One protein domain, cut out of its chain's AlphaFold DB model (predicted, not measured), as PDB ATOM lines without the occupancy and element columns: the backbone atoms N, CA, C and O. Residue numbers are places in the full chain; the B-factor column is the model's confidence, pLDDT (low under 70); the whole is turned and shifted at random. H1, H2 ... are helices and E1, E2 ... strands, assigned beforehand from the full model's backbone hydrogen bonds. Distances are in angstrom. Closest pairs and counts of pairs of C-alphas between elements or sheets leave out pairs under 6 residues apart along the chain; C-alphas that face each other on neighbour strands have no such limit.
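Overview. This is residues 63 to 153 of the 164 residues of an uncharacterized protein of Caulobacteraceae bacterium (UniProt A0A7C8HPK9). What is the main picture? A helix in the middle, H4, is crossed by H1 on one side and H3 on the other, with H2 set crosswise to H3 and close to H4. Two small antiparallel strand pairs complete it: E2 with E4, whose strands lead straight into H2 and H4, and E1 with E3, at one far end of the body. What is it made of, and how large is it? The printed part has 91 residues with four named helices and four named strands in the order E1, H1, E2, H2, H3, E3, E4, H4, a mixed class of helices and strands. It is compact, with a radius of gyration of the C-alphas of 12.8 A and spans of 38 by 31 by 20 A.

Along the chain. Where do the first elements lie? E1 is residues 64 to 66, 6.3 A long, and its C-alpha 64 is at (-75.068, 425.044, -27.110). H1 is residues 77 to 88, 16.3 A, and E2 is residues 96 to 98, 6.8 A. What follows? H2 is residues 99 to 106, 10.3 A, and H3 is residues 110 to 118, 12.4 A, from C-alpha 110 at (-83.438, 429.018, -48.218). E3 is residues 126 to 128, 6.7 A, and E4 is residues 140 to 142, 6.8 A. H4, residues 143 to 153, is 15.0 A long and ends with C-alpha 153 at (-76.093, 438.800, -47.930).

Arrangement. How do the strands pair? E1 and E3 are antiparallel neighbours at 152 degrees, with N 127 and O 65 at 2.9 A. E2 and E4 are antiparallel neighbours at 140 degrees, with N 97 and O 141 at 2.8 A. How do the helices meet? H1 and H4 touch, opposite ways at a steep tilt of 54 degrees, their closest C-alphas those of Val 83 and Lys 147, 6.5 A apart. H3 touches H4 about perpendicular, at 87 degrees, with the C-alphas of Arg 116 and Leu 149 closest at 6.8 A. H2 touches H3 about perpendicular, at 78 degrees, with the C-alphas of Tyr 99 and Arg 110 closest at 5.7 A. What of the remaining helix pairs and the backbones? H2 and H4 are close but not clearly touching, the C-alphas of Ile 102 and Val 146 being closest at 8.0 A, while H1 and H3 are apart. In H1, H2, H3 and H4 every O i to N i+4 pair is within hydrogen-bond range.

Size, cuts and confidence. How far does it reach? The two C-alphas farthest apart are those of Gln 63 and Pro 91, at 38.7 A. Is it unbroken? The printed part has no cut, and the link from E3 to E4, 11 residues, is long; within it residues 131 to 132 pair antiparallel with residues 127 to 128 of E3. Where is confidence low? The mean pLDDT of the printed part is 86.4, and residues 63 to 64, 130 and 134 to 138 are under 70.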
ATOM      1  N   GLN A  63     -72.299 421.989 -25.273       59.88
ATOM      2  CA  GLN A  63     -72.188 423.444 -25.221       59.88
ATOM      3  C   GLN A  63     -72.956 424.010 -26.412       59.88
ATOM      4  O   GLN A  63     -72.520 423.944 -27.561       59.88
ATOM      5  N   THR A  64     -74.170 424.464 -26.127       69.56
ATOM      6  CA  THR A  64     -75.068 425.044 -27.110       69.56
ATOM      7  C   THR A  64     -74.844 426.538 -27.013       69.56
ATOM      8  O   THR A  64     -75.290 427.162 -26.052       69.56
ATOM      9  N   ALA A  65     -74.111 427.102 -27.967       74.44
ATOM     10  CA  ALA A  65     -73.913 428.541 -28.029       74.44
ATOM     11  C   ALA A  65     -75.146 429.167 -28.687       74.44
ATOM     12  O   ALA A  65     -75.512 428.800 -29.807       74.44
ATOM     13  N   ALA A  66     -75.823 430.068 -27.978       82.38
ATOM     14  CA  ALA A  66     -76.881 430.889 -28.548       82.38
ATOM     15  C   ALA A  66     -76.262 432.217 -28.983       82.38
ATOM     16  O   ALA A  66     -75.821 432.982 -28.131       82.38
ATOM     17  N   LEU A  67     -76.226 432.472 -30.290       83.94
ATOM     18  CA  LEU A  67     -75.696 433.726 -30.817       83.94
ATOM     19  C   LEU A  67     -76.602 434.886 -30.423       83.94
ATOM     20  O   LEU A  67     -77.821 434.828 -30.615       83.94
ATOM     21  N   THR A  68     -76.010 435.944 -29.898       86.75
ATOM     22  CA  THR A  68     -76.687 437.183 -29.529       86.75
ATOM     23  C   THR A  68     -76.393 438.276 -30.552       86.75
ATOM     24  O   THR A  68     -75.713 438.057 -31.551       86.75
ATOM     25  N   VAL A  69     -76.971 439.459 -30.343       86.12
ATOM     26  CA  VAL A  69     -76.685 440.630 -31.184       86.12
ATOM     27  C   VAL A  69     -75.244 441.120 -30.987       86.12
ATOM     28  O   VAL A  69     -74.680 441.666 -31.927       86.12
ATOM     29  N   ASP A  70     -74.657 440.887 -29.812       84.69
ATOM     30  CA  ASP A  70     -73.279 441.279 -29.475       84.69
ATOM     31  C   ASP A  70     -72.238 440.468 -30.266       84.69
ATOM     32  O   ASP A  70     -71.183 440.972 -30.626       84.69
ATOM     33  N   ASP A  71     -72.585 439.231 -30.637       82.31
ATOM     34  CA  ASP A  71     -71.744 438.354 -31.458       82.31
ATOM     35  C   ASP A  71     -71.754 438.725 -32.956       82.31
ATOM     36  O   ASP A  71     -71.114 438.056 -33.773       82.31
ATOM     37  N   MET A  72     -72.538 439.731 -33.361       89.50
ATOM     38  CA  MET A  72     -72.700 440.082 -34.769       89.50
ATOM     39  C   MET A  72     -71.604 441.033 -35.254       89.50
ATOM     40  O   MET A  72     -71.199 441.936 -34.529       89.50
ATOM     41  N   PRO A  73     -71.155 440.895 -36.514       87.06
ATOM     42  CA  PRO A  73     -70.154 441.797 -37.060       87.06
ATOM     43  C   PRO A  73     -70.700 443.219 -37.206       87.06
ATOM     44  O   PRO A  73     -71.865 443.426 -37.557       87.06
ATOM     45  N   ASP A  74     -69.826 444.201 -37.019       89.50
ATOM     46  CA  ASP A  74     -70.152 445.600 -37.258       89.50
ATOM     47  C   ASP A  74     -70.357 445.875 -38.750       89.50
ATOM     48  O   ASP A  74     -69.454 445.729 -39.581       89.50
ATOM     49  N   TYR A  75     -71.567 446.314 -39.096       88.75
ATOM     50  CA  TYR A  75     -71.902 446.756 -40.443       88.75
ATOM     51  C   TYR A  75     -71.907 448.284 -40.523       88.75
ATOM     52  O   TYR A  75     -72.401 448.954 -39.614       88.75
ATOM     53  N   PRO A  76     -71.436 448.874 -41.635       90.81
ATOM     54  CA  PRO A  76     -71.438 450.319 -41.789       90.81
ATOM     55  C   PRO A  76     -72.870 450.876 -41.827       90.81
ATOM     56  O   PRO A  76     -73.762 450.321 -42.476       90.81
ATOM     57  N   ALA A  77     -73.080 452.021 -41.171       90.31
ATOM     58  CA  ALA A  77     -74.408 452.586 -40.906       90.31
ATOM     59  C   ALA A  77     -75.268 452.819 -42.161       90.31
ATOM     60  O   ALA A  77     -76.482 452.634 -42.126       90.31
ATOM     61  N   HIS A  78     -74.656 453.167 -43.298       90.94
ATOM     62  CA  HIS A  78     -75.385 453.368 -44.555       90.94
ATOM     63  C   HIS A  78     -76.000 452.063 -45.095       90.94
ATOM     64  O   HIS A  78     -77.094 452.086 -45.663       90.94
ATOM     65  N   LEU A  79     -75.341 450.915 -44.887       91.94
ATOM     66  CA  LEU A  79     -75.904 449.610 -45.245       91.94
ATOM     67  C   LEU A  79     -77.047 449.239 -44.310       91.94
ATOM     68  O   LEU A  79     -78.078 448.767 -44.786       91.94
ATOM     69  N   VAL A  80     -76.881 449.496 -43.010       92.75
ATOM     70  CA  VAL A  80     -77.932 449.277 -42.008       92.75
ATOM     71  C   VAL A  80     -79.178 450.082 -42.366       92.75
ATOM     72  O   VAL A  80     -80.244 449.493 -42.514       92.75
ATOM     73  N   ALA A  81     -79.038 451.383 -42.629       93.38
ATOM     74  CA  ALA A  81     -80.151 452.247 -43.017       93.38
ATOM     75  C   ALA A  81     -80.845 451.770 -44.306       93.38
ATOM     76  O   ALA A  81     -82.072 451.712 -44.375       93.38
ATOM     77  N   SER A  82     -80.071 451.366 -45.317       93.44
ATOM     78  CA  SER A  82     -80.627 450.832 -46.564       93.44
ATOM     79  C   SER A  82     -81.395 449.519 -46.353       93.44
ATOM     80  O   SER A  82     -82.458 449.317 -46.946       93.44
ATOM     81  N   VAL A  83     -80.884 448.612 -45.512       93.88
ATOM     82  CA  VAL A  83     -81.564 447.349 -45.182       93.88
ATOM     83  C   VAL A  83     -82.829 447.608 -44.368       93.88
ATOM     84  O   VAL A  83     -83.866 447.024 -44.668       93.88
ATOM     85  N   GLU A  84     -82.779 448.500 -43.383       93.56
ATOM     86  CA  GLU A  84     -83.950 448.868 -42.582       93.56
ATOM     87  C   GLU A  84     -85.051 449.489 -43.439       93.56
ATOM     88  O   GLU A  84     -86.220 449.147 -43.262       93.56
ATOM     89  N   GLN A  85     -84.686 450.316 -44.422       93.19
ATOM     90  CA  GLN A  85     -85.636 450.824 -45.405       93.19
ATOM     91  C   GLN A  85     -86.248 449.687 -46.234       93.19
ATOM     92  O   GLN A  85     -87.464 449.593 -46.341       93.19
ATOM     93  N   THR A  86     -85.423 448.750 -46.715       92.50
ATOM     94  CA  THR A  86     -85.898 447.581 -47.481       92.50
ATOM     95  C   THR A  86     -86.885 446.723 -46.673       92.50
ATOM     96  O   THR A  86     -87.876 446.241 -47.210       92.50
ATOM     97  N   ILE A  87     -86.636 446.522 -45.373       91.56
ATOM     98  CA  ILE A  87     -87.527 445.753 -44.486       91.56
ATOM     99  C   ILE A  87     -88.825 446.513 -44.203       91.56
ATOM    100  O   ILE A  87     -89.876 445.886 -44.071       91.56
ATOM    101  N   ARG A  88     -88.758 447.843 -44.094       90.38
ATOM    102  CA  ARG A  88     -89.925 448.708 -43.882       90.38
ATOM    103  C   ARG A  88     -90.837 448.743 -45.106       90.38
ATOM    104  O   ARG A  88     -92.050 448.710 -44.940       90.38
ATOM    105  N   ASP A  89     -90.254 448.752 -46.301       90.44
ATOM    106  CA  ASP A  89     -90.987 448.759 -47.572       90.44
ATOM    107  C   ASP A  89     -91.547 447.375 -47.948       90.44
ATOM    108  O   ASP A  89     -92.341 447.254 -48.882       90.44
ATOM    109  N   ALA A  90     -91.157 446.316 -47.230       85.62
ATOM    110  CA  ALA A  90     -91.679 444.979 -47.472       85.62
ATOM    111  C   ALA A  90     -93.190 444.928 -47.155       85.62
ATOM    112  O   ALA A  90     -93.595 445.289 -46.047       85.62
ATOM    113  N   PRO A  91     -94.038 444.412 -48.067       81.31
ATOM    114  CA  PRO A  91     -95.496 444.417 -47.928       81.31
ATOM    115  C   PRO A  91     -95.994 443.290 -47.005       81.31
ATOM    116  O   PRO A  91     -96.904 442.534 -47.343       81.31
ATOM    117  N   THR A  92     -95.369 443.133 -45.839       81.06
ATOM    118  CA  THR A  92     -95.735 442.122 -44.849       81.06
ATOM    119  C   THR A  92     -95.927 442.752 -43.479       81.06
ATOM    120  O   THR A  92     -95.019 443.350 -42.904       81.06
ATOM    121  N   ASP A  93     -97.125 442.582 -42.929       80.38
ATOM    122  CA  ASP A  93     -97.431 442.953 -41.543       80.38
ATOM    123  C   ASP A  93     -96.989 441.861 -40.547       80.38
ATOM    124  O   ASP A  93     -97.020 442.026 -39.330       80.38
ATOM    125  N   ARG A  94     -96.527 440.710 -41.055       82.00
ATOM    126  CA  ARG A  94     -96.174 439.559 -40.221       82.00
ATOM    127  C   ARG A  94     -94.937 439.849 -39.373       82.00
ATOM    128  O   ARG A  94     -93.883 440.217 -39.885       82.00
ATOM    129  N   VAL A  95     -95.052 439.567 -38.076       84.62
ATOM    130  CA  VAL A  95     -93.945 439.653 -37.104       84.62
ATOM    131  C   VAL A  95     -92.855 438.615 -37.388       84.62
ATOM    132  O   VAL A  95     -91.671 438.883 -37.195       84.62
ATOM    133  N   LEU A  96     -93.260 437.431 -37.854       88.75
ATOM    134  CA  LEU A  96     -92.386 436.299 -38.138       88.75
ATOM    135  C   LEU A  96     -92.481 435.912 -39.614       88.75
ATOM    136  O   LEU A  96     -93.576 435.681 -40.130       88.75
ATOM    137  N   LEU A  97     -91.329 435.791 -40.265       90.06
ATOM    138  CA  LEU A  97     -91.201 435.457 -41.677       90.06
ATOM    139  C   LEU A  97     -90.711 434.020 -41.849       90.06
ATOM    140  O   LEU A  97     -89.755 433.581 -41.209       90.06
ATOM    141  N   THR A  98     -91.361 433.274 -42.735       91.62
ATOM    142  CA  THR A  98     -90.889 431.955 -43.167       91.62
ATOM    143  C   THR A  98     -89.819 432.092 -44.250       91.62
ATOM    144  O   THR A  98     -89.652 433.150 -44.855       91.62
ATOM    145  N   TYR A  99     -89.125 430.997 -44.571       91.75
ATOM    146  CA  TYR A  99     -88.201 430.976 -45.711       91.75
ATOM    147  C   TYR A  99     -88.861 431.372 -47.035       91.75
ATOM    148  O   TYR A  99     -88.206 431.983 -47.874       91.75
ATOM    149  N   ARG A 100     -90.146 431.040 -47.214       91.31
ATOM    150  CA  ARG A 100     -90.894 431.422 -48.411       91.31
ATOM    151  C   ARG A 100     -91.118 432.930 -48.453       91.31
ATOM    152  O   ARG A 100     -90.798 433.540 -49.458       91.31
ATOM    153  N   ASP A 101     -91.563 433.523 -47.345       92.19
ATOM    154  CA  ASP A 101     -91.734 434.979 -47.253       92.19
ATOM    155  C   ASP A 101     -90.402 435.704 -47.536       92.19
ATOM    156  O   ASP A 101     -90.356 436.679 -48.276       92.19
ATOM    157  N   ILE A 102     -89.289 435.196 -46.995       92.88
ATOM    158  CA  ILE A 102     -87.953 435.771 -47.215       92.88
ATOM    159  C   ILE A 102     -87.536 435.697 -48.691       92.88
ATOM    160  O   ILE A 102     -86.963 436.651 -49.225       92.88
ATOM    161  N   GLN A 103     -87.818 434.576 -49.353       94.12
ATOM    162  CA  GLN A 103     -87.549 434.412 -50.776       94.12
ATOM    163  C   GLN A 103     -88.435 435.334 -51.623       94.12
ATOM    164  O   GLN A 103     -87.921 435.976 -52.535       94.12
ATOM    165  N   ASP A 104     -89.723 435.427 -51.302       93.50
ATOM    166  CA  ASP A 104     -90.705 436.202 -52.060       93.50
ATOM    167  C   ASP A 104     -90.455 437.719 -51.929       93.50
ATOM    168  O   ASP A 104     -90.541 438.440 -52.922       93.50
ATOM    169  N   PHE A 105     -90.089 438.216 -50.738       92.25
ATOM    170  CA  PHE A 105     -89.882 439.654 -50.503       92.25
ATOM    171  C   PHE A 105     -88.457 440.143 -50.776       92.25
ATOM    172  O   PHE A 105     -88.275 441.286 -51.187       92.25
ATOM    173  N   PHE A 106     -87.438 439.311 -50.540       92.06
ATOM    174  CA  PHE A 106     -86.035 439.742 -50.604       92.06
ATOM    175  C   PHE A 106     -85.190 438.959 -51.612       92.06
ATOM    176  O   PHE A 106     -84.001 439.239 -51.759       92.06
ATOM    177  N   GLY A 107     -85.758 437.953 -52.285       93.81
ATOM    178  CA  GLY A 107     -85.028 437.115 -53.242       93.81
ATOM    179  C   GLY A 107     -83.959 436.224 -52.600       93.81
ATOM    180  O   GLY A 107     -83.118 435.657 -53.300       93.81
ATOM    181  N   VAL A 108     -83.951 436.087 -51.271       93.88
ATOM    182  CA  VAL A 108     -82.943 435.295 -50.559       93.88
ATOM    183  C   VAL A 108     -83.409 433.848 -50.459       93.88
ATOM    184  O   VAL A 108     -84.379 433.528 -49.777       93.88
ATOM    185  N   SER A 109     -82.688 432.947 -51.130       93.88
ATOM    186  CA  SER A 109     -83.012 431.519 -51.117       93.88
ATOM    187  C   SER A 109     -82.838 430.890 -49.730       93.88
ATOM    188  O   SER A 109     -81.949 431.273 -48.963       93.88
ATOM    189  N   ARG A 110     -83.599 429.824 -49.443       91.69
ATOM    190  CA  ARG A 110     -83.438 429.018 -48.218       91.69
ATOM    191  C   ARG A 110     -82.000 428.529 -48.014       91.69
ATOM    192  O   ARG A 110     -81.518 428.515 -46.884       91.69
ATOM    193  N   ALA A 111     -81.311 428.138 -49.088       91.75
ATOM    194  CA  ALA A 111     -79.924 427.683 -49.019       91.75
ATOM    195  C   ALA A 111     -78.987 428.800 -48.533       91.75
ATOM    196  O   ALA A 111     -78.124 428.563 -47.689       91.75
ATOM    197  N   THR A 112     -79.204 430.030 -49.008       92.75
ATOM    198  CA  THR A 112     -78.471 431.213 -48.546       92.75
ATOM    199  C   THR A 112     -78.724 431.468 -47.065       92.75
ATOM    200  O   THR A 112     -77.770 431.656 -46.316       92.75
ATOM    201  N   VAL A 113     -79.985 431.406 -46.620       91.19
ATOM    202  CA  VAL A 113     -80.333 431.579 -45.201       91.19
ATOM    203  C   VAL A 113     -79.621 430.541 -44.332       91.19
ATOM    204  O   VAL A 113     -78.933 430.905 -43.382       91.19
ATOM    205  N   ALA A 114     -79.714 429.258 -44.694       89.31
ATOM    206  CA  ALA A 114     -79.072 428.174 -43.953       89.31
ATOM    207  C   ALA A 114     -77.545 428.337 -43.886       89.31
ATOM    208  O   ALA A 114     -76.937 428.103 -42.841       89.31
ATOM    209  N   ARG A 115     -76.921 428.787 -44.982       89.25
ATOM    210  CA  ARG A 115     -75.488 429.086 -45.015       89.25
ATOM    211  C   ARG A 115     -75.126 430.204 -44.035       89.25
ATOM    212  O   ARG A 115     -74.214 430.012 -43.240       89.25
ATOM    213  N   ARG A 116     -75.858 431.325 -44.041       89.12
ATOM    214  CA  ARG A 116     -75.603 432.454 -43.127       89.12
ATOM    215  C   ARG A 116     -75.850 432.101 -41.660       89.12
ATOM    216  O   ARG A 116     -75.109 432.556 -40.800       89.12
ATOM    217  N   MET A 117     -76.824 431.235 -41.375       88.00
ATOM    218  CA  MET A 117     -77.029 430.693 -40.026       88.00
ATOM    219  C   MET A 117     -75.846 429.839 -39.565       88.00
ATOM    220  O   MET A 117     -75.401 429.972 -38.430       88.00
ATOM    221  N   LYS A 118     -75.318 428.974 -40.440       85.88
ATOM    222  CA  LYS A 118     -74.148 428.140 -40.128       85.88
ATOM    223  C   LYS A 118     -72.878 428.974 -39.935       85.88
ATOM    224  O   LYS A 118     -72.043 428.623 -39.114       85.88
ATOM    225  N   GLU A 119     -72.748 430.063 -40.688       86.62
ATOM    226  CA  GLU A 119     -71.674 431.052 -40.533       86.62
ATOM    227  C   GLU A 119     -71.843 431.920 -39.274       86.62
ATOM    228  O   GLU A 119     -70.946 432.685 -38.948       86.62
ATOM    229  N   GLY A 120     -72.969 431.800 -38.561       86.38
ATOM    230  CA  GLY A 120     -73.228 432.551 -37.337       86.38
ATOM    231  C   GLY A 120     -73.526 434.032 -37.562       86.38
ATOM    232  O   GLY A 120     -73.327 434.838 -36.668       86.38
ATOM    233  N   LEU A 121     -74.020 434.405 -38.745       88.81
ATOM    234  CA  LEU A 121     -74.285 435.800 -39.126       88.81
ATOM    235  C   LEU A 121     -75.736 436.235 -38.863       88.81
ATOM    236  O   LEU A 121     -76.230 437.193 -39.458       88.81
ATOM    237  N   ILE A 122     -76.451 435.477 -38.034       89.06
ATOM    238  CA  ILE A 122     -77.834 435.745 -37.648       89.06
ATOM    239  C   ILE A 122     -77.936 435.483 -36.140       89.06
ATOM    240  O   ILE A 122     -77.500 434.419 -35.694       89.06
ATOM    241  N   PRO A 123     -78.518 436.398 -35.349       88.12
ATOM    242  CA  PRO A 123     -78.687 436.203 -33.913       88.12
ATOM    243  C   PRO A 123     -79.854 435.251 -33.608       88.12
ATOM    244  O   PRO A 123     -80.697 434.960 -34.456       88.12
ATOM    245  N   GLY A 124     -79.938 434.751 -32.378       82.94
ATOM    246  CA  GLY A 124     -80.986 433.821 -31.939       82.94
ATOM    247  C   GLY A 124     -80.876 432.428 -32.569       82.94
ATOM    248  O   GLY A 124     -81.832 431.649 -32.544       82.94
ATOM    249  N   ILE A 125     -79.725 432.106 -33.162       83.06
ATOM    250  CA  ILE A 125     -79.410 430.770 -33.663       83.06
ATOM    251  C   ILE A 125     -78.672 430.007 -32.573       83.06
ATOM    252  O   ILE A 125     -77.699 430.499 -32.004       83.06
ATOM    253  N   ARG A 126     -79.134 428.786 -32.297       81.06
ATOM    254  CA  ARG A 126     -78.431 427.845 -31.429       81.06
ATOM    255  C   ARG A 126     -77.488 427.014 -32.283       81.06
ATOM    256  O   ARG A 126     -77.930 426.338 -33.212       81.06
ATOM    257  N   LEU A 127     -76.200 427.073 -31.979       79.81
ATOM    258  CA  LEU A 127     -75.170 426.272 -32.626       79.81
ATOM    259  C   LEU A 127     -74.706 425.172 -31.674       79.81
ATOM    260  O   LEU A 127     -74.425 425.420 -30.503       79.81
ATOM    261  N   LEU A 128     -74.598 423.956 -32.203       79.19
ATOM    262  CA  LEU A 128     -74.007 422.813 -31.526       79.19
ATOM    263  C   LEU A 128     -72.919 422.218 -32.423       79.19
ATOM    264  O   LEU A 128     -73.214 421.728 -33.514       79.19
ATOM    265  N   HIS A 129     -71.657 422.279 -31.986       74.62
ATOM    266  CA  HIS A 129     -70.489 421.819 -32.758       74.62
ATOM    267  C   HIS A 129     -70.452 422.365 -34.206       74.62
ATOM    268  O   HIS A 129     -70.231 421.622 -35.164       74.62
ATOM    269  N   GLY A 130     -70.754 423.656 -34.393       69.19
ATOM    270  CA  GLY A 130     -70.774 424.296 -35.719       69.19
ATOM    271  C   GLY A 130     -71.939 423.872 -36.629       69.19
ATOM    272  O   GLY A 130     -71.931 424.164 -37.829       69.19
ATOM    273  N   ARG A 131     -72.948 423.177 -36.088       74.19
ATOM    274  CA  ARG A 131     -74.220 422.894 -36.765       74.19
ATOM    275  C   ARG A 131     -75.339 423.709 -36.139       74.19
ATOM    276  O   ARG A 131     -75.425 423.819 -34.921       74.19
ATOM    277  N   VAL A 132     -76.209 424.248 -36.987       77.62
ATOM    278  CA  VAL A 132     -77.436 424.923 -36.556       77.62
ATOM    279  C   VAL A 132     -78.373 423.876 -35.968       77.62
ATOM    280  O   VAL A 132     -78.666 422.879 -36.627       77.62
ATOM    281  N   LEU A 133     -78.808 424.090 -34.729       77.88
ATOM    282  CA  LEU A 133     -79.827 423.263 -34.100       77.88
ATOM    283  C   LEU A 133     -81.174 423.561 -34.768       77.88
ATOM    284  O   LEU A 133     -81.546 424.722 -34.952       77.88
ATOM    285  N   ASP A 134     -81.874 422.508 -35.179       65.62
ATOM    286  CA  ASP A 134     -83.139 422.632 -35.898       65.62
ATOM    287  C   ASP A 134     -84.244 423.116 -34.942       65.62
ATOM    288  O   ASP A 134     -84.479 422.502 -33.902       65.62
ATOM    289  N   ASP A 135     -84.931 424.211 -35.284       64.56
ATOM    290  CA  ASP A 135     -86.043 424.777 -34.494       64.56
ATOM    291  C   ASP A 135     -87.401 424.231 -34.967       64.56
ATOM    292  O   ASP A 135     -88.380 424.952 -35.169       64.56
ATOM    293  N   GLY A 136     -87.454 422.915 -35.168       64.19
ATOM    294  CA  GLY A 136     -88.647 422.215 -35.623       64.19
ATOM    295  C   GLY A 136     -88.924 422.352 -37.129       64.19
ATOM    296  O   GLY A 136     -88.124 422.890 -37.892       64.19
ATOM    297  N   PRO A 137     -90.081 421.850 -37.598       59.84
ATOM    298  CA  PRO A 137     -90.322 421.590 -39.020       59.84
ATOM    299  C   PRO A 137     -90.358 422.848 -39.906       59.84
ATOM    300  O   PRO A 137     -90.115 422.754 -41.109       59.84
ATOM    301  N   VAL A 138     -90.660 424.022 -39.339       68.25
ATOM    302  CA  VAL A 138     -90.650 425.307 -40.055       68.25
ATOM    303  C   VAL A 138     -90.008 426.373 -39.179       68.25
ATOM    304  O   VAL A 138     -90.631 426.884 -38.248       68.25
ATOM    305  N   ARG A 139     -88.782 426.766 -39.528       81.62
ATOM    306  CA  ARG A 139     -88.087 427.873 -38.870       81.62
ATOM    307  C   ARG A 139     -88.646 429.208 -39.350       81.62
ATOM    308  O   ARG A 139     -88.820 429.425 -40.553       81.62
ATOM    309  N   ARG A 140     -88.919 430.095 -38.401       89.00
ATOM    310  CA  ARG A 140     -89.385 431.457 -38.654       89.00
ATOM    311  C   ARG A 140     -88.346 432.440 -38.142       89.00
ATOM    312  O   ARG A 140     -87.720 432.166 -37.122       89.00
ATOM    313  N   LEU A 141     -88.162 433.535 -38.867       88.69
ATOM    314  CA  LEU A 141     -87.238 434.598 -38.502       88.69
ATOM    315  C   LEU A 141     -88.009 435.862 -38.146       88.69
ATOM    316  O   LEU A 141     -88.957 436.229 -38.841       88.69
ATOM    317  N   ASP A 142     -87.591 436.537 -37.087       91.25
ATOM    318  CA  ASP A 142     -88.074 437.878 -36.776       91.25
ATOM    319  C   ASP A 142     -87.391 438.943 -37.654       91.25
ATOM    320  O   ASP A 142     -86.413 438.689 -38.364       91.25
ATOM    321  N   ARG A 143     -87.910 440.173 -37.608       90.50
ATOM    322  CA  ARG A 143     -87.370 441.300 -38.384       90.50
ATOM    323  C   ARG A 143     -85.911 441.618 -38.053       90.50
ATOM    324  O   ARG A 143     -85.172 442.001 -38.958       90.50
ATOM    325  N   THR A 144     -85.481 441.442 -36.804       90.94
ATOM    326  CA  THR A 144     -84.083 441.653 -36.410       90.94
ATOM    327  C   THR A 144     -83.207 440.595 -37.065       90.94
ATOM    328  O   THR A 144     -82.228 440.937 -37.721       90.94
ATOM    329  N   GLN A 145     -83.589 439.321 -36.993       91.94
ATOM    330  CA  GLN A 145     -82.885 438.242 -37.689       91.94
ATOM    331  C   GLN A 145     -82.822 438.453 -39.206       91.94
ATOM    332  O   GLN A 145     -81.773 438.236 -39.813       91.94
ATOM    333  N   VAL A 146     -83.911 438.920 -39.827       92.75
ATOM    334  CA  VAL A 146     -83.926 439.259 -41.258       92.75
ATOM    335  C   VAL A 146     -83.002 440.441 -41.564       92.75
ATOM    336  O   VAL A 146     -82.299 440.401 -42.571       92.75
ATOM    337  N   LYS A 147     -82.915 441.453 -40.692       94.25
ATOM    338  CA  LYS A 147     -81.946 442.553 -40.832       94.25
ATOM    339  C   LYS A 147     -80.518 442.029 -40.928       94.25
ATOM    340  O   LYS A 147     -79.821 442.333 -41.896       94.25
ATOM    341  N   TRP A 148     -80.112 441.200 -39.973       93.50
ATOM    342  CA  TRP A 148     -78.772 440.609 -39.944       93.50
ATOM    343  C   TRP A 148     -78.512 439.694 -41.144       93.50
ATOM    344  O   TRP A 148     -77.461 439.788 -41.774       93.50
ATOM    345  N   LEU A 149     -79.509 438.903 -41.554       93.75
ATOM    346  CA  LEU A 149     -79.442 438.104 -42.776       93.75
ATOM    347  C   LEU A 149     -79.178 438.968 -44.017       93.75
ATOM    348  O   LEU A 149     -78.305 438.639 -44.817       93.75
ATOM    349  N   LEU A 150     -79.932 440.053 -44.211       94.12
ATOM    350  CA  LEU A 150     -79.799 440.905 -45.395       94.12
ATOM    351  C   LEU A 150     -78.463 441.652 -45.412       94.12
ATOM    352  O   LEU A 150     -77.849 441.770 -46.474       94.12
ATOM    353  N   LEU A 151     -77.981 442.091 -44.249       93.81
ATOM    354  CA  LEU A 151     -76.640 442.655 -44.099       93.81
ATOM    355  C   LEU A 151     -75.566 441.636 -44.502       93.81
ATOM    356  O   LEU A 151     -74.730 441.928 -45.358       93.81
ATOM    357  N   ALA A 152     -75.668 440.407 -43.996       91.94
ATOM    358  CA  ALA A 152     -74.767 439.309 -44.331       91.94
ATOM    359  C   ALA A 152     -74.838 438.889 -45.809       91.94
ATOM    360  O   ALA A 152     -73.878 438.357 -46.361       91.94
ATOM    361  N   VAL A 153     -75.973 439.072 -46.486       91.44
ATOM    362  CA  VAL A 153     -76.093 438.800 -47.930       91.44
ATOM    363  C   VAL A 153     -75.428 439.901 -48.754       91.44
ATOM    364  O   VAL A 153     -74.755 439.590 -49.738       91.44
TER     365      VAL A 153